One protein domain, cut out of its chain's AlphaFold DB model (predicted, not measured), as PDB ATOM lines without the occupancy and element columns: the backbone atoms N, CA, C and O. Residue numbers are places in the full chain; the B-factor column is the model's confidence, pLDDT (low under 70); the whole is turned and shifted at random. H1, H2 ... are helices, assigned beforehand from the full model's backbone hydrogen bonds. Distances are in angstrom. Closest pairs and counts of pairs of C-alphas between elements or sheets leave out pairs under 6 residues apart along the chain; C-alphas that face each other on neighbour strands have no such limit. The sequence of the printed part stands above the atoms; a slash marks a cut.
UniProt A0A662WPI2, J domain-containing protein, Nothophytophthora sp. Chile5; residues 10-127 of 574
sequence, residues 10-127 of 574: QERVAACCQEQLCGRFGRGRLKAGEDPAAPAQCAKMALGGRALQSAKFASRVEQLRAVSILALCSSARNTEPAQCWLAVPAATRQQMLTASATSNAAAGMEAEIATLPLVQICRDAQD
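Overview. This is residues 10 to 127 of the 574 residues of the protein "J domain-containing protein" of Nothophytophthora sp. Chile5 (UniProt A0A662WPI2). H3 runs through the middle of an all-helix domain, and H2, H5, H6 and H7 pack round it, mostly crossed, while H4 lies side by side with H2 and also packs on H7. H1, the longest helix, lies to one side and packs on H2 with residues 22 to 25 alone. The printed part has 118 residues with seven named helices, H1 to H7 in order along the chain, and no named strand. It is compact, with a radius of gyration of the C-alphas of 14.1 A and a rounded outline of 42 by 33 by 27 A.

Arrangement. H1, residues 10 to 25, and H2, residues 38 to 46, form a helical hairpin and only just touch, with 3 pairs of C-alphas within 8 A; the closest C-alphas are those of Cys 22 and Ala 40, 6.5 A apart. H2 forms a second helical hairpin with H3, residues 60 to 73, the hub; they touch closest at the C-alphas of Pro 39 and Cys 73, 5.1 A apart. H4, residues 80 to 87, touches H2 at a shallow tilt of 5 degrees, the same way, with the C-alphas of Ala 46 and Ala 82 closest at 4.6 A. H3 and H4 touch only at the corner. H5, residues 90 to 102, touches H3 at a steep tilt of 68 degrees, only just short of about perpendicular, with the C-alphas of Val 61 and Leu 97 closest at 5.8 A. H6, residues 109 to 114, touches H3 closest at the C-alphas of Ser 68 and Ile 113, 5.9 A apart. H7, residues 117 to 122, touches H3 at a shallow tilt of 28 degrees, the C-alphas of Leu 72 and Val 119 being closest at 5.3 A. H7 also touches H4, with the C-alphas of Pro 81 and Cys 122 closest at 5.0 A. H1 is apart from H4, H5, H6 and H7. Every O i to N i+4 pair is within hydrogen-bond range in H2 to H7, and 11 of 12 are in H1.

Along the chain. H1 begins at C-alpha 10 (70.954, 105.879, 67.375) and is 23.4 A long. H2 measures 12.2 A. H3 begins at C-alpha 60 (73.536, 84.329, 66.820) and is 20.0 A long. H4 measures 10.5 A, H5 18.3 A and H6 8.9 A. H7, 8.8 A long, ends at C-alpha 122 (92.128, 86.467, 77.796).

Size, cuts and confidence. The C-alphas of Ala 32 and Thr 102 are the two farthest apart, at 41.8 A. The printed part has no cut. The links from H1 to H2 and from H2 to H3 are long. The mean pLDDT of the printed part is 75.4; residues 10 to 33, 51 to 57 and 104 to 107 are under 70.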
ATOM      1  N   GLN A  10      69.781 106.754  67.282       35.28
ATOM      2  CA  GLN A  10      70.954 105.879  67.375       35.28
ATOM      3  C   GLN A  10      71.668 105.979  68.741       35.28
ATOM      4  O   GLN A  10      72.139 104.961  69.245       35.28
ATOM      5  N   GLU A  11      71.667 107.141  69.405       34.78
ATOM      6  CA  GLU A  11      72.244 107.310  70.753       34.78
ATOM      7  C   GLU A  11      71.384 106.685  71.864       34.78
ATOM      8  O   GLU A  11      71.921 106.184  72.853       34.78
ATOM      9  N   ARG A  12      70.054 106.629  71.702       36.59
ATOM     10  CA  ARG A  12      69.159 106.000  72.701       36.59
ATOM     11  C   ARG A  12      69.233 104.471  72.698       36.59
ATOM     12  O   ARG A  12      69.058 103.848  73.744       36.59
ATOM     13  N   VAL A  13      69.532 103.856  71.551       33.84
ATOM     14  CA  VAL A  13      69.710 102.396  71.445       33.84
ATOM     15  C   VAL A  13      71.081 101.965  71.986       33.84
ATOM     16  O   VAL A  13      71.176 100.922  72.635       33.84
ATOM     17  N   ALA A  14      72.113 102.802  71.826       32.59
ATOM     18  CA  ALA A  14      73.421 102.602  72.450       32.59
ATOM     19  C   ALA A  14      73.356 102.706  73.988       32.59
ATOM     20  O   ALA A  14      73.916 101.853  74.677       32.59
ATOM     21  N   ALA A  15      72.603 103.674  74.527       36.66
ATOM     22  CA  ALA A  15      72.430 103.847  75.971       36.66
ATOM     23  C   ALA A  15      71.716 102.658  76.643       36.66
ATOM     24  O   ALA A  15      72.126 102.234  77.716       36.66
ATOM     25  N   CYS A  16      70.714 102.052  75.996       33.31
ATOM     26  CA  CYS A  16      69.906 100.988  76.605       33.31
ATOM     27  C   CYS A  16      70.651  99.637  76.718       33.31
ATOM     28  O   CYS A  16      70.563  98.951  77.738       33.31
ATOM     29  N   CYS A  17      71.460  99.265  75.712       39.78
ATOM     30  CA  CYS A  17      72.339  98.092  75.827       39.78
ATOM     31  C   CYS A  17      73.497  98.354  76.797       39.78
ATOM     32  O   CYS A  17      73.848  97.474  77.579       39.78
ATOM     33  N   GLN A  18      74.059  99.564  76.801       45.41
ATOM     34  CA  GLN A  18      75.119  99.945  77.732       45.41
ATOM     35  C   GLN A  18      74.615  99.995  79.188       45.41
ATOM     36  O   GLN A  18      75.337  99.554  80.074       45.41
ATOM     37  N   GLU A  19      73.367 100.401  79.447       46.62
ATOM     38  CA  GLU A  19      72.731 100.353  80.774       46.62
ATOM     39  C   GLU A  19      72.409  98.929  81.245       46.62
ATOM     40  O   GLU A  19      72.636  98.623  82.413       46.62
ATOM     41  N   GLN A  20      71.941  98.025  80.375       47.84
ATOM     42  CA  GLN A  20      71.734  96.617  80.758       47.84
ATOM     43  C   GLN A  20      73.055  95.880  81.019       47.84
ATOM     44  O   GLN A  20      73.136  95.065  81.942       47.84
ATOM     45  N   LEU A  21      74.098  96.189  80.240       46.88
ATOM     46  CA  LEU A  21      75.451  95.675  80.447       46.88
ATOM     47  C   LEU A  21      76.019  96.216  81.769       46.88
ATOM     48  O   LEU A  21      76.344  95.424  82.651       46.88
ATOM     49  N   CYS A  22      76.043  97.540  81.965       48.06
ATOM     50  CA  CYS A  22      76.499  98.187  83.203       48.06
ATOM     51  C   CYS A  22      75.674  97.772  84.436       48.06
ATOM     52  O   CYS A  22      76.229  97.596  85.519       48.06
ATOM     53  N   GLY A  23      74.368  97.539  84.275       53.09
ATOM     54  CA  GLY A  23      73.469  97.086  85.337       53.09
ATOM     55  C   GLY A  23      73.778  95.675  85.851       53.09
ATOM     56  O   GLY A  23      73.528  95.395  87.026       53.09
ATOM     57  N   ARG A  24      74.367  94.800  85.018       53.41
ATOM     58  CA  ARG A  24      74.891  93.493  85.460       53.41
ATOM     59  C   ARG A  24      76.215  93.620  86.218       53.41
ATOM     60  O   ARG A  24      76.407  92.897  87.191       53.41
ATOM     61  N   PHE A  25      77.093  94.546  85.830       52.19
ATOM     62  CA  PHE A  25      78.364  94.775  86.534       52.19
ATOM     63  C   PHE A  25      78.178  95.457  87.899       52.19
ATOM     64  O   PHE A  25      78.920  95.173  88.833       52.19
ATOM     65  N   GLY A  26      77.151  96.296  88.055       49.81
ATOM     66  CA  GLY A  26      76.902  97.056  89.286       49.81
ATOM     67  C   GLY A  26      76.353  96.271  90.488       49.81
ATOM     68  O   GLY A  26      76.154  96.874  91.540       49.81
ATOM     69  N   ARG A  27      76.073  94.960  90.377       51.78
ATOM     70  CA  ARG A  27      75.465  94.157  91.470       51.78
ATOM     71  C   ARG A  27      76.412  93.173  92.174       51.78
ATOM     72  O   ARG A  27      75.980  92.489  93.099       51.78
ATOM     73  N   GLY A  28      77.682  93.081  91.775       50.78
ATOM     74  CA  GLY A  28      78.674  92.234  92.453       50.78
ATOM     75  C   GLY A  28      79.269  92.915  93.692       50.78
ATOM     76  O   GLY A  28      79.585  94.100  93.647       50.78
ATOM     77  N   ARG A  29      79.454  92.185  94.807       48.81
ATOM     78  CA  ARG A  29      80.236  92.671  95.965       48.81
ATOM     79  C   ARG A  29      81.686  92.917  95.529       48.81
ATOM     80  O   ARG A  29      82.450  91.961  95.411       48.81
ATOM     81  N   LEU A  30      82.058  94.174  95.307       52.44
ATOM     82  CA  LEU A  30      83.444  94.574  95.058       52.44
ATOM     83  C   LEU A  30      84.277  94.398  96.333       52.44
ATOM     84  O   LEU A  30      83.827  94.735  97.433       52.44
ATOM     85  N   LYS A  31      85.491  93.857  96.194       57.69
ATOM     86  CA  LYS A  31      86.476  93.836  97.283       57.69
ATOM     87  C   LYS A  31      87.086  95.236  97.416       57.69
ATOM     88  O   LYS A  31      87.226  95.952  96.427       57.69
ATOM     89  N   ALA A  32      87.445  95.638  98.636       50.88
ATOM     90  CA  ALA A  32      88.067  96.938  98.881       50.88
ATOM     91  C   ALA A  32      89.352  97.092  98.033       50.88
ATOM     92  O   ALA A  32      90.265  96.279  98.164       50.88
ATOM     93  N   GLY A  33      89.397  98.112  97.164       66.62
ATOM     94  CA  GLY A  33      90.551  98.439  96.309       66.62
ATOM     95  C   GLY A  33      90.390  98.195  94.799       66.62
ATOM     96  O   GLY A  33      91.329  98.470  94.060       66.62
ATOM     97  N   GLU A  34      89.245  97.703  94.315       70.50
ATOM     98  CA  GLU A  34      88.995  97.499  92.874       70.50
ATOM     99  C   GLU A  34      88.283  98.713  92.238       70.50
ATOM    100  O   GLU A  34      87.325  99.234  92.810       70.50
ATOM    101  N   ASP A  35      88.739  99.165  91.057       77.56
ATOM    102  CA  ASP A  35      88.085 100.242  90.293       77.56
ATOM    103  C   ASP A  35      86.730  99.743  89.747       77.56
ATOM    104  O   ASP A  35      86.707  98.872  88.868       77.56
ATOM    105  N   PRO A  36      85.588 100.282  90.219       76.56
ATOM    106  CA  PRO A  36      84.262  99.849  89.780       76.56
ATOM    107  C   PRO A  36      84.012 100.091  88.282       76.56
ATOM    108  O   PRO A  36      83.099  99.493  87.710       76.56
ATOM    109  N   ALA A  37      84.801 100.953  87.629       85.50
ATOM    110  CA  ALA A  37      84.681 101.237  86.205       85.50
ATOM    111  C   ALA A  37      85.466 100.258  85.314       85.50
ATOM    112  O   ALA A  37      85.194 100.198  84.109       85.50
ATOM    113  N   ALA A  38      86.401  99.473  85.864       86.94
ATOM    114  CA  ALA A  38      87.298  98.628  85.073       86.94
ATOM    115  C   ALA A  38      86.570  97.595  84.183       86.94
ATOM    116  O   ALA A  38      86.883  97.526  82.988       86.94
ATOM    117  N   PRO A  39      85.533  96.870  84.657       89.81
ATOM    118  CA  PRO A  39      84.774  95.949  83.807       89.81
ATOM    119  C   PRO A  39      84.079  96.635  82.620       89.81
ATOM    120  O   PRO A  39      84.086  96.130  81.494       89.81
ATOM    121  N   ALA A  40      83.519  97.829  82.846       86.44
ATOM    122  CA  ALA A  40      82.841  98.604  81.809       86.44
ATOM    123  C   ALA A  40      83.834  99.170  80.778       86.44
ATOM    124  O   ALA A  40      83.560  99.154  79.575       86.44
ATOM    125  N   GLN A  41      85.004  99.631  81.228       89.25
ATOM    126  CA  GLN A  41      86.079 100.093  80.348       89.25
ATOM    127  C   GLN A  41      86.651  98.949  79.500       89.25
ATOM    128  O   GLN A  41      86.827  99.121  78.291       89.25
ATOM    129  N   CYS A  42      86.856  97.772  80.098       92.44
ATOM    130  CA  CYS A  42      87.229  96.548  79.387       92.44
ATOM    131  C   CYS A  42      86.215  96.230  78.278       92.44
ATOM    132  O   CYS A  42      86.589  96.101  77.110       92.44
ATOM    133  N   ALA A  43      84.918  96.190  78.601       90.88
ATOM    134  CA  ALA A  43      83.883  95.854  77.625       90.88
ATOM    135  C   ALA A  43      83.819  96.878  76.477       90.88
ATOM    136  O   ALA A  43      83.765  96.501  75.304       90.88
ATOM    137  N   LYS A  44      83.897  98.177  76.803       90.44
ATOM    138  CA  LYS A  44      83.937  99.268  75.817       90.44
ATOM    139  C   LYS A  44      85.113  99.115  74.850       90.44
ATOM    140  O   LYS A  44      84.939  99.280  73.642       90.44
ATOM    141  N   MET A  45      86.293  98.782  75.372       91.81
ATOM    142  CA  MET A  45      87.491  98.557  74.567       91.81
ATOM    143  C   MET A  45      87.350  97.314  73.680       91.81
ATOM    144  O   MET A  45      87.579  97.403  72.476       91.81
ATOM    145  N   ALA A  46      86.900  96.181  74.223       89.81
ATOM    146  CA  ALA A  46      86.758  94.923  73.479       89.81
ATOM    147  C   ALA A  46      85.739  95.012  72.325       89.81
ATOM    148  O   ALA A  46      85.881  94.341  71.294       89.81
ATOM    149  N   LEU A  47      84.724  95.871  72.471       88.75
ATOM    150  CA  LEU A  47      83.755  96.192  71.418       88.75
ATOM    151  C   LEU A  47      84.345  97.064  70.299       88.75
ATOM    152  O   LEU A  47      83.768  97.136  69.211       88.75
ATOM    153  N   GLY A  48      85.498  97.701  70.529       83.69
ATOM    154  CA  GLY A  48      86.155  98.581  69.563       83.69
ATOM    155  C   GLY A  48      85.299  99.795  69.198       83.69
ATOM    156  O   GLY A  48      85.315 100.224  68.048       83.69
ATOM    157  N   GLY A  49      84.476 100.280  70.136       72.56
ATOM    158  CA  GLY A  49      83.575 101.419  69.926       72.56
ATOM    159  C   GLY A  49      82.395 101.165  68.978       72.56
ATOM    160  O   GLY A  49      81.626 102.085  68.716       72.56
ATOM    161  N   ARG A  50      82.216  99.939  68.464       73.31
ATOM    162  CA  ARG A  50      81.052  99.602  67.636       73.31
ATOM    163  C   ARG A  50      79.831  99.405  68.525       73.31
ATOM    164  O   ARG A  50      79.873  98.615  69.468       73.31
ATOM    165  N   ALA A  51      78.742 100.096  68.199       66.00
ATOM    166  CA  ALA A  51      77.458  99.853  68.837       66.00
ATOM    167  C   ALA A  51      76.998  98.418  68.533       66.00
ATOM    168  O   ALA A  51      77.018  97.984  67.378       66.00
ATOM    169  N   LEU A  52      76.601  97.679  69.571       65.31
ATOM    170  CA  LEU A  52      75.907  96.406  69.394       65.31
ATOM    171  C   LEU A  52      74.529  96.695  68.796       65.31
ATOM    172  O   LEU A  52      73.814  97.576  69.279       65.31
ATOM    173  N   GLN A  53      74.160  95.967  67.742       65.94
ATOM    174  CA  GLN A  53      72.794  96.020  67.236       65.94
ATOM    175  C   GLN A  53      71.830  95.526  68.322       65.94
ATOM    176  O   GLN A  53      72.181  94.683  69.148       65.94
ATOM    177  N   SER A  54      70.610  96.071  68.327       65.25
ATOM    178  CA  SER A  54      69.567  95.668  69.275       65.25
ATOM    179  C   SER A  54      69.384  94.147  69.266       65.25
ATOM    180  O   SER A  54      69.303  93.539  68.198       65.25
ATOM    181  N   ALA A  55      69.265  93.541  70.455       60.88
ATOM    182  CA  ALA A  55      69.167  92.090  70.643       60.88
ATOM    183  C   ALA A  55      68.062  91.419  69.799       60.88
ATOM    184  O   ALA A  55      68.170  90.238  69.483       60.88
ATOM    185  N   LYS A  56      67.032  92.178  69.389       59.12
ATOM    186  CA  LYS A  56      65.947  91.714  68.506       59.12
ATOM    187  C   LYS A  56      66.373  91.407  67.063       59.12
ATOM    188  O   LYS A  56      65.645  90.692  66.388       59.12
ATOM    189  N   PHE A  57      67.507  91.930  66.597       59.94
ATOM    190  CA  PHE A  57      67.978  91.765  65.212       59.94
ATOM    191  C   PHE A  57      69.414  91.236  65.111       59.94
ATOM    192  O   PHE A  57      69.922  91.055  64.010       59.94
ATOM    193  N   ALA A  58      70.061  90.970  66.248       74.06
ATOM    194  CA  ALA A  58      71.418  90.449  66.275       74.06
ATOM    195  C   ALA A  58      71.447  88.987  65.811       74.06
ATOM    196  O   ALA A  58      70.722  88.138  66.335       74.06
ATOM    197  N   SER A  59      72.332  88.685  64.865       85.69
ATOM    198  CA  SER A  59      72.654  87.306  64.494       85.69
ATOM    199  C   SER A  59      73.160  86.519  65.715       85.69
ATOM    200  O   SER A  59      73.743  87.093  66.637       85.69
ATOM    201  N   ARG A  60      73.007  85.183  65.729       84.56
ATOM    202  CA  ARG A  60      73.536  84.329  66.820       84.56
ATOM    203  C   ARG A  60      75.027  84.585  67.079       84.56
ATOM    204  O   ARG A  60      75.467  84.571  68.223       84.56
ATOM    205  N   VAL A  61      75.792  84.878  66.028       85.88
ATOM    206  CA  VAL A  61      77.222  85.207  66.115       85.88
ATOM    207  C   VAL A  61      77.463  86.541  66.831       85.88
ATOM    208  O   VAL A  61      78.370  86.641  67.654       85.88
ATOM    209  N   GLU A  62      76.643  87.564  66.577       85.25
ATOM    210  CA  GLU A  62      76.714  88.847  67.292       85.25
ATOM    211  C   GLU A  62      76.283  88.719  68.753       85.25
ATOM    212  O   GLU A  62      76.907  89.328  69.624       85.25
ATOM    213  N   GLN A  63      75.273  87.892  69.033       84.44
ATOM    214  CA  GLN A  63      74.875  87.566  70.402       84.44
ATOM    215  C   GLN A  63      76.028  86.876  71.140       84.44
ATOM    216  O   GLN A  63      76.471  87.374  72.171       84.44
ATOM    217  N   LEU A  64      76.601  85.807  70.572       85.75
ATOM    218  CA  LEU A  64      77.764  85.126  71.151       85.75
ATOM    219  C   LEU A  64      78.935  86.085  71.360       85.75
ATOM    220  O   LEU A  64      79.553  86.059  72.422       85.75
ATOM    221  N   ARG A  65      79.213  86.983  70.408       88.31
ATOM    222  CA  ARG A  65      80.249  88.012  70.562       88.31
ATOM    223  C   ARG A  65      79.989  88.908  71.771       88.31
ATOM    224  O   ARG A  65      80.905  89.136  72.559       88.31
ATOM    225  N   ALA A  66      78.767  89.418  71.916       86.31
ATOM    226  CA  ALA A  66      78.397  90.297  73.019       86.31
ATOM    227  C   ALA A  66      78.545  89.591  74.372       86.31
ATOM    228  O   ALA A  66      79.165  90.133  75.289       86.31
ATOM    229  N   VAL A  67      78.041  88.358  74.487       85.88
ATOM    230  CA  VAL A  67      78.115  87.631  75.756       85.88
ATOM    231  C   VAL A  67      79.535  87.118  76.054       85.88
ATOM    232  O   VAL A  67      79.939  87.092  77.212       85.88
ATOM    233  N   SER A  68      80.352  86.831  75.036       88.62
ATOM    234  CA  SER A  68      81.785  86.533  75.218       88.62
ATOM    235  C   SER A  68      82.537  87.702  75.842       88.62
ATOM    236  O   SER A  68      83.321  87.514  76.766       88.62
ATOM    237  N   ILE A  69      82.280  88.921  75.355       90.50
ATOM    238  CA  ILE A  69      82.902  90.144  75.878       90.50
ATOM    239  C   ILE A  69      82.446  90.406  77.314       90.50
ATOM    240  O   ILE A  69      83.253  90.782  78.161       90.50
ATOM    241  N   LEU A  70      81.168  90.164  77.610       88.62
ATOM    242  CA  LEU A  70      80.664  90.221  78.979       88.62
ATOM    243  C   LEU A  70      81.378  89.238  79.899       88.62
ATOM    244  O   LEU A  70      81.826  89.631  80.972       88.62
ATOM    245  N   ALA A  71      81.496  87.975  79.489       89.25
ATOM    246  CA  ALA A  71      82.166  86.949  80.279       89.25
ATOM    247  C   ALA A  71      83.644  87.297  80.506       89.25
ATOM    248  O   ALA A  71      84.118  87.226  81.641       89.25
ATOM    249  N   LEU A  72      84.327  87.757  79.455       91.06
ATOM    250  CA  LEU A  72      85.712  88.223  79.485       91.06
ATOM    251  C   LEU A  72      85.915  89.359  80.498       91.06
ATOM    252  O   LEU A  72      86.840  89.307  81.301       91.06
ATOM    253  N   CYS A  73      85.041  90.366  80.480       93.44
ATOM    254  CA  CYS A  73      85.210  91.570  81.290       93.44
ATOM    255  C   CYS A  73      84.516  91.509  82.661       93.44
ATOM    256  O   CYS A  73      84.772  92.378  83.487       93.44
ATOM    257  N   SER A  74      83.674  90.496  82.927       89.75
ATOM    258  CA  SER A  74      82.869  90.305  84.159       89.75
ATOM    259  C   SER A  74      83.631  90.530  85.467       89.75
ATOM    260  O   SER A  74      83.063  91.038  86.431       89.75
ATOM    261  N   SER A  75      84.912  90.166  85.496       87.50
ATOM    262  CA  SER A  75      85.787  90.259  86.672       87.50
ATOM    263  C   SER A  75      87.098  90.995  86.372       87.50
ATOM    264  O   SER A  75      88.078  90.830  87.095       87.50
ATOM    265  N   ALA A  76      87.145  91.772  85.286       89.38
ATOM    266  CA  ALA A  76      88.364  92.437  84.851       89.38
ATOM    267  C   ALA A  76      88.736  93.588  85.794       89.38
ATOM    268  O   ALA A  76      87.922  94.463  86.088       89.38
ATOM    269  N   ARG A  77      89.999  93.595  86.232       90.88
ATOM    270  CA  ARG A  77      90.575  94.655  87.080       90.88
ATOM    271  C   ARG A  77      91.160  95.819  86.281       90.88
ATOM    272  O   ARG A  77      91.477  96.853  86.852       90.88
ATOM    273  N   ASN A  78      91.337  95.633  84.978       92.06
ATOM    274  CA  ASN A  78      91.915  96.591  84.044       92.06
ATOM    275  C   ASN A  78      91.387  96.304  82.621       92.06
ATOM    276  O   ASN A  78      90.504  95.467  82.424       92.06
ATOM    277  N   THR A  79      91.911  97.007  81.620       93.50
ATOM    278  CA  THR A  79      91.521  96.844  80.210       93.50
ATOM    279  C   THR A  79      92.320  95.765  79.471       93.50
ATOM    280  O   THR A  79      92.068  95.519  78.293       93.50
ATOM    281  N   GLU A  80      93.248  95.083  80.139       94.50
ATOM    282  CA  GLU A  80      94.167  94.121  79.518       94.50
ATOM    283  C   GLU A  80      93.477  92.880  78.926       94.50
ATOM    284  O   GLU A  80      93.829  92.492  77.808       94.50
ATOM    285  N   PRO A  81      92.412  92.314  79.535       94.31
ATOM    286  CA  PRO A  81      91.616  91.274  78.882       94.31
ATOM    287  C   PRO A  81      91.080  91.704  77.512       94.31
ATOM    288  O   PRO A  81      91.062  90.917  76.561       94.31
ATOM    289  N   ALA A  82      90.691  92.975  77.374       93.81
ATOM    290  CA  ALA A  82      90.230  93.530  76.109       93.81
ATOM    291  C   ALA A  82      91.374  93.725  75.106       93.81
ATOM    292  O   ALA A  82      91.180  93.462  73.919       93.81
ATOM    293  N   GLN A  83      92.563  94.135  75.558       94.31
ATOM    294  CA  GLN A  83      93.751  94.234  74.703       94.31
ATOM    295  C   GLN A  83      94.165  92.857  74.165       94.31
ATOM    296  O   GLN A  83      94.324  92.694  72.955       94.31
ATOM    297  N   CYS A  84      94.203  91.840  75.031       94.00
ATOM    298  CA  CYS A  84      94.401  90.442  74.643       94.00
ATOM    299  C   CYS A  84      93.370  89.992  73.598       94.00
ATOM    300  O   CYS A  84      93.724  89.448  72.552       94.00
ATOM    301  N   TRP A  85      92.086  90.286  73.821       92.94
ATOM    302  CA  TRP A  85      91.022  89.959  72.871       92.94
ATOM    303  C   TRP A  85      91.198  90.647  71.510       92.94
ATOM    304  O   TRP A  85      90.905  90.063  70.464       92.94
ATOM    305  N   LEU A  86      91.654  91.900  71.498       93.06
ATOM    306  CA  LEU A  86      91.873  92.669  70.273       93.06
ATOM    307  C   LEU A  86      93.121  92.228  69.502       93.06
ATOM    308  O   LEU A  86      93.116  92.337  68.275       93.06
ATOM    309  N   ALA A  87      94.131  91.688  70.184       93.38
ATOM    310  CA  ALA A  87      95.338  91.148  69.560       93.38
ATOM    311  C   ALA A  87      95.060  89.926  68.664       93.38
ATOM    312  O   ALA A  87      95.859  89.599  67.787       93.38
ATOM    313  N   VAL A  88      93.905  89.270  68.831       91.12
ATOM    314  CA  VAL A  88      93.461  88.195  67.940       91.12
ATOM    315  C   VAL A  88      92.848  88.776  66.654       91.12
ATOM    316  O   VAL A  88      91.877  89.548  66.729       91.12
ATOM    317  N   PRO A  89      93.339  88.387  65.455       92.69
ATOM    318  CA  PRO A  89      92.809  88.865  64.183       92.69
ATOM    319  C   PRO A  89      91.290  88.718  64.096       92.69
ATOM    320  O   PRO A  89      90.717  87.702  64.496       92.69
ATOM    321  N   ALA A  90      90.619  89.735  63.549       89.19
ATOM    322  CA  ALA A  90      89.159  89.759  63.466       89.19
ATOM    323  C   ALA A  90      88.592  88.544  62.709       89.19
ATOM    324  O   ALA A  90      87.576  87.994  63.128       89.19
ATOM    325  N   ALA A  91      89.280  88.088  61.655       87.88
ATOM    326  CA  ALA A  91      88.909  86.889  60.905       87.88
ATOM    327  C   ALA A  91      88.904  85.631  61.791       87.88
ATOM    328  O   ALA A  91      87.930  84.885  61.787       87.88
ATOM    329  N   THR A  92      89.937  85.442  62.617       86.69
ATOM    330  CA  THR A  92      90.049  84.309  63.550       86.69
ATOM    331  C   THR A  92      88.964  84.357  64.625       86.69
ATOM    332  O   THR A  92      88.317  83.346  64.893       86.69
ATOM    333  N   ARG A  93      88.698  85.541  65.198       88.94
ATOM    334  CA  ARG A  93      87.604  85.722  66.170       88.94
ATOM    335  C   ARG A  93      86.252  85.373  65.561       88.94
ATOM    336  O   ARG A  93      85.483  84.625  66.158       88.94
ATOM    337  N   GLN A  94      85.981  85.881  64.360       88.19
ATOM    338  CA  GLN A  94      84.740  85.607  63.646       88.19
ATOM    339  C   GLN A  94      84.596  84.114  63.338       88.19
ATOM    340  O   GLN A  94      83.529  83.548  63.543       88.19
ATOM    341  N   GLN A  95      85.669  83.460  62.895       85.50
ATOM    342  CA  GLN A  95      85.667  82.036  62.581       85.50
ATOM    343  C   GLN A  95      85.331  81.170  63.808       85.50
ATOM    344  O   GLN A  95      84.517  80.257  63.691       85.50
ATOM    345  N   MET A  96      85.888  81.476  64.986       83.12
ATOM    346  CA  MET A  96      85.602  80.741  66.229       83.12
ATOM    347  C   MET A  96      84.175  80.954  66.732       83.12
ATOM    348  O   MET A  96      83.520  80.007  67.172       83.12
ATOM    349  N   LEU A  97      83.679  82.191  66.642       85.81
ATOM    350  CA  LEU A  97      82.303  82.509  67.016       85.81
ATOM    351  C   LEU A  97      81.307  81.804  66.089       85.81
ATOM    352  O   LEU A  97      80.333  81.232  66.569       85.81
ATOM    353  N   THR A  98      81.576  81.774  64.781       86.62
ATOM    354  CA  THR A  98      80.753  81.039  63.810       86.62
ATOM    355  C   THR A  98      80.800  79.531  64.057       86.62
ATOM    356  O   THR A  98      79.751  78.899  64.087       86.62
ATOM    357  N   ALA A  99      81.985  78.953  64.294       81.38
ATOM    358  CA  ALA A  99      82.128  77.522  64.573       81.38
ATOM    359  C   ALA A  99      81.366  77.093  65.840       81.38
ATOM    360  O   ALA A  99      80.744  76.030  65.874       81.38
ATOM    361  N   SER A 100      81.370  77.947  66.865       81.19
ATOM    362  CA  SER A 100      80.615  77.707  68.099       81.19
ATOM    363  C   SER A 100      79.114  77.805  67.841       81.19
ATOM    364  O   SER A 100      78.394  76.855  68.144       81.19
ATOM    365  N   ALA A 101      78.680  78.849  67.122       81.81
ATOM    366  CA  ALA A 101      77.287  79.041  66.721       81.81
ATOM    367  C   ALA A 101      76.714  77.869  65.905       81.81
ATOM    368  O   ALA A 101      75.501  77.667  65.906       81.81
ATOM    369  N   THR A 102      77.562  77.115  65.198       80.31
ATOM    370  CA  THR A 102      77.168  75.912  64.450       80.31
ATOM    371  C   THR A 102      77.166  74.628  65.284       80.31
ATOM    372  O   THR A 102      76.549  73.651  64.868       80.31
ATOM    373  N   SER A 103      77.819  74.600  66.452       72.31
ATOM    374  CA  SER A 103      77.796  73.436  67.348       72.31
ATOM    375  C   SER A 103      76.437  73.328  68.064       72.31
ATOM    376  O   SER A 103      75.846  74.341  68.442       72.31
ATOM    377  N   ASN A 104      75.899  72.105  68.154       55.97
ATOM    378  CA  ASN A 104      74.497  71.798  68.484       55.97
ATOM    379  C   ASN A 104      73.882  72.677  69.593       55.97
ATOM    380  O   ASN A 104      74.382  72.746  70.713       55.97
ATOM    381  N   ALA A 105      72.729  73.279  69.280       57.00
ATOM    382  CA  ALA A 105      71.982  74.267  70.072       57.00
ATOM    383  C   ALA A 105      71.347  73.752  71.388       57.00
ATOM    384  O   ALA A 105      70.493  74.428  71.956       57.00
ATOM    385  N   ALA A 106      71.717  72.558  71.859       58.94
ATOM    386  CA  ALA A 106      71.131  71.946  73.054       58.94
ATOM    387  C   ALA A 106      71.782  72.429  74.365       58.94
ATOM    388  O   ALA A 106      71.166  72.333  75.425       58.94
ATOM    389  N   ALA A 107      73.006  72.964  74.312       63.16
ATOM    390  CA  ALA A 107      73.651  73.581  75.468       63.16
ATOM    391  C   ALA A 107      73.200  75.044  75.602       63.16
ATOM    392  O   ALA A 107      73.209  75.795  74.628       63.16
ATOM    393  N   GLY A 108      72.805  75.464  76.808       76.75
ATOM    394  CA  GLY A 108      72.455  76.860  77.078       76.75
ATOM    395  C   GLY A 108      73.602  77.819  76.732       76.75
ATOM    396  O   GLY A 108      74.775  77.469  76.863       76.75
ATOM    397  N   MET A 109      73.262  79.047  76.324       73.81
ATOM    398  CA  MET A 109      74.223  80.048  75.833       73.81
ATOM    399  C   MET A 109      75.389  80.282  76.817       73.81
ATOM    400  O   MET A 109      76.529  80.401  76.387       73.81
ATOM    401  N   GLU A 110      75.134  80.266  78.131       72.88
ATOM    402  CA  GLU A 110      76.165  80.418  79.177       72.88
ATOM    403  C   GLU A 110      77.208  79.287  79.189       72.88
ATOM    404  O   GLU A 110      78.400  79.559  79.349       72.88
ATOM    405  N   ALA A 111      76.793  78.039  78.949       72.56
ATOM    406  CA  ALA A 111      77.710  76.904  78.840       72.56
ATOM    407  C   ALA A 111      78.543  76.984  77.550       72.56
ATOM    408  O   ALA A 111      79.739  76.703  77.564       72.56
ATOM    409  N   GLU A 112      77.938  77.445  76.450       76.44
ATOM    410  CA  GLU A 112      78.634  77.659  75.178       76.44
ATOM    411  C   GLU A 112      79.758  78.701  75.335       76.44
ATOM    412  O   GLU A 112      80.878  78.496  74.869       76.44
ATOM    413  N   ILE A 113      79.512  79.773  76.096       73.94
ATOM    414  CA  ILE A 113      80.481  80.858  76.317       73.94
ATOM    415  C   ILE A 113      81.645  80.442  77.210       73.94
ATOM    416  O   ILE A 113      82.783  80.823  76.933       73.94
ATOM    417  N   ALA A 114      81.391  79.658  78.262       70.38
ATOM    418  CA  ALA A 114      82.448  79.172  79.154       70.38
ATOM    419  C   ALA A 114      83.507  78.341  78.409       70.38
ATOM    420  O   ALA A 114      84.655  78.257  78.844       70.38
ATOM    421  N   THR A 115      83.120  77.769  77.269       71.00
ATOM    422  CA  THR A 115      83.977  76.950  76.408       71.00
ATOM    423  C   THR A 115      84.575  77.706  75.221       71.00
ATOM    424  O   THR A 115      85.242  77.089  74.391       71.00
ATOM    425  N   LEU A 116      84.339  79.019  75.094       82.94
ATOM    426  CA  LEU A 116      84.921  79.797  74.005       82.94
ATOM    427  C   LEU A 116      86.424  80.009  74.245       82.94
ATOM    428  O   LEU A 116      86.785  80.683  75.217       82.94
ATOM    429  N   PRO A 117      87.294  79.539  73.325       80.50
ATOM    430  CA  PRO A 117      88.741  79.560  73.506       80.50
ATOM    431  C   PRO A 117      89.307  80.909  73.953       80.50
ATOM    432  O   PRO A 117      90.097  81.032  74.885       80.50
ATOM    433  N   LEU A 118      88.842  81.952  73.275       83.81
ATOM    434  CA  LEU A 118      89.331  83.315  73.423       83.81
ATOM    435  C   LEU A 118      88.975  83.931  74.774       83.81
ATOM    436  O   LEU A 118      89.744  84.734  75.301       83.81
ATOM    437  N   VAL A 119      87.824  83.557  75.334       88.06
ATOM    438  CA  VAL A 119      87.418  84.023  76.661       88.06
ATOM    439  C   VAL A 119      88.336  83.400  77.707       88.06
ATOM    440  O   VAL A 119      88.860  84.122  78.548       88.06
ATOM    441  N   GLN A 120      88.605  82.095  77.618       86.62
ATOM    442  CA  GLN A 120      89.482  81.392  78.560       86.62
ATOM    443  C   GLN A 120      90.925  81.925  78.540       86.62
ATOM    444  O   GLN A 120      91.532  82.112  79.596       86.62
ATOM    445  N   ILE A 121      91.453  82.236  77.353       87.44
ATOM    446  CA  ILE A 121      92.819  82.756  77.191       87.44
ATOM    447  C   ILE A 121      92.957  84.165  77.776       87.44
ATOM    448  O   ILE A 121      93.942  84.453  78.457       87.44
ATOM    449  N   CYS A 122      91.984  85.042  77.512       92.06
ATOM    450  CA  CYS A 122      92.128  86.467  77.796       92.06
ATOM    451  C   CYS A 122      91.492  86.936  79.113       92.06
ATOM    452  O   CYS A 122      91.793  88.045  79.538       92.06
ATOM    453  N   ARG A 123      90.643  86.138  79.781       90.19
ATOM    454  CA  ARG A 123      89.891  86.563  80.986       90.19
ATOM    455  C   ARG A 123      90.765  87.144  82.097       90.19
ATOM    456  O   ARG A 123      90.406  88.161  82.679       90.19
ATOM    457  N   ASP A 124      91.906  86.512  82.348       88.19
ATOM    458  CA  ASP A 124      92.842  86.896  83.411       88.19
ATOM    459  C   ASP A 124      94.128  87.526  82.847       88.19
ATOM    460  O   ASP A 124      95.162  87.555  83.517       88.19
ATOM    461  N   ALA A 125      94.105  87.961  81.582       88.56
ATOM    462  CA  ALA A 125      95.289  88.481  80.921       88.56
ATOM    463  C   ALA A 125      95.714  89.826  81.521       88.56
ATOM    464  O   ALA A 125      94.887  90.698  81.778       88.56
ATOM    465  N   GLN A 126      97.025  89.981  81.720       90.25
ATOM    466  CA  GLN A 126      97.650  91.242  82.132       90.25
ATOM    467  C   GLN A 126      98.249  92.015  80.948       90.25
ATOM    468  O   GLN A 126      98.733  93.120  81.148       90.25
ATOM    469  N   ASP A 127      98.239  91.428  79.747       90.31
ATOM    470  CA  ASP A 127      98.716  92.013  78.490       90.31
ATOM    471  C   ASP A 127      98.242  91.177  77.279       90.31
ATOM    472  O   ASP A 127      97.444  90.245  77.414       90.31
TER     473      ASP A 127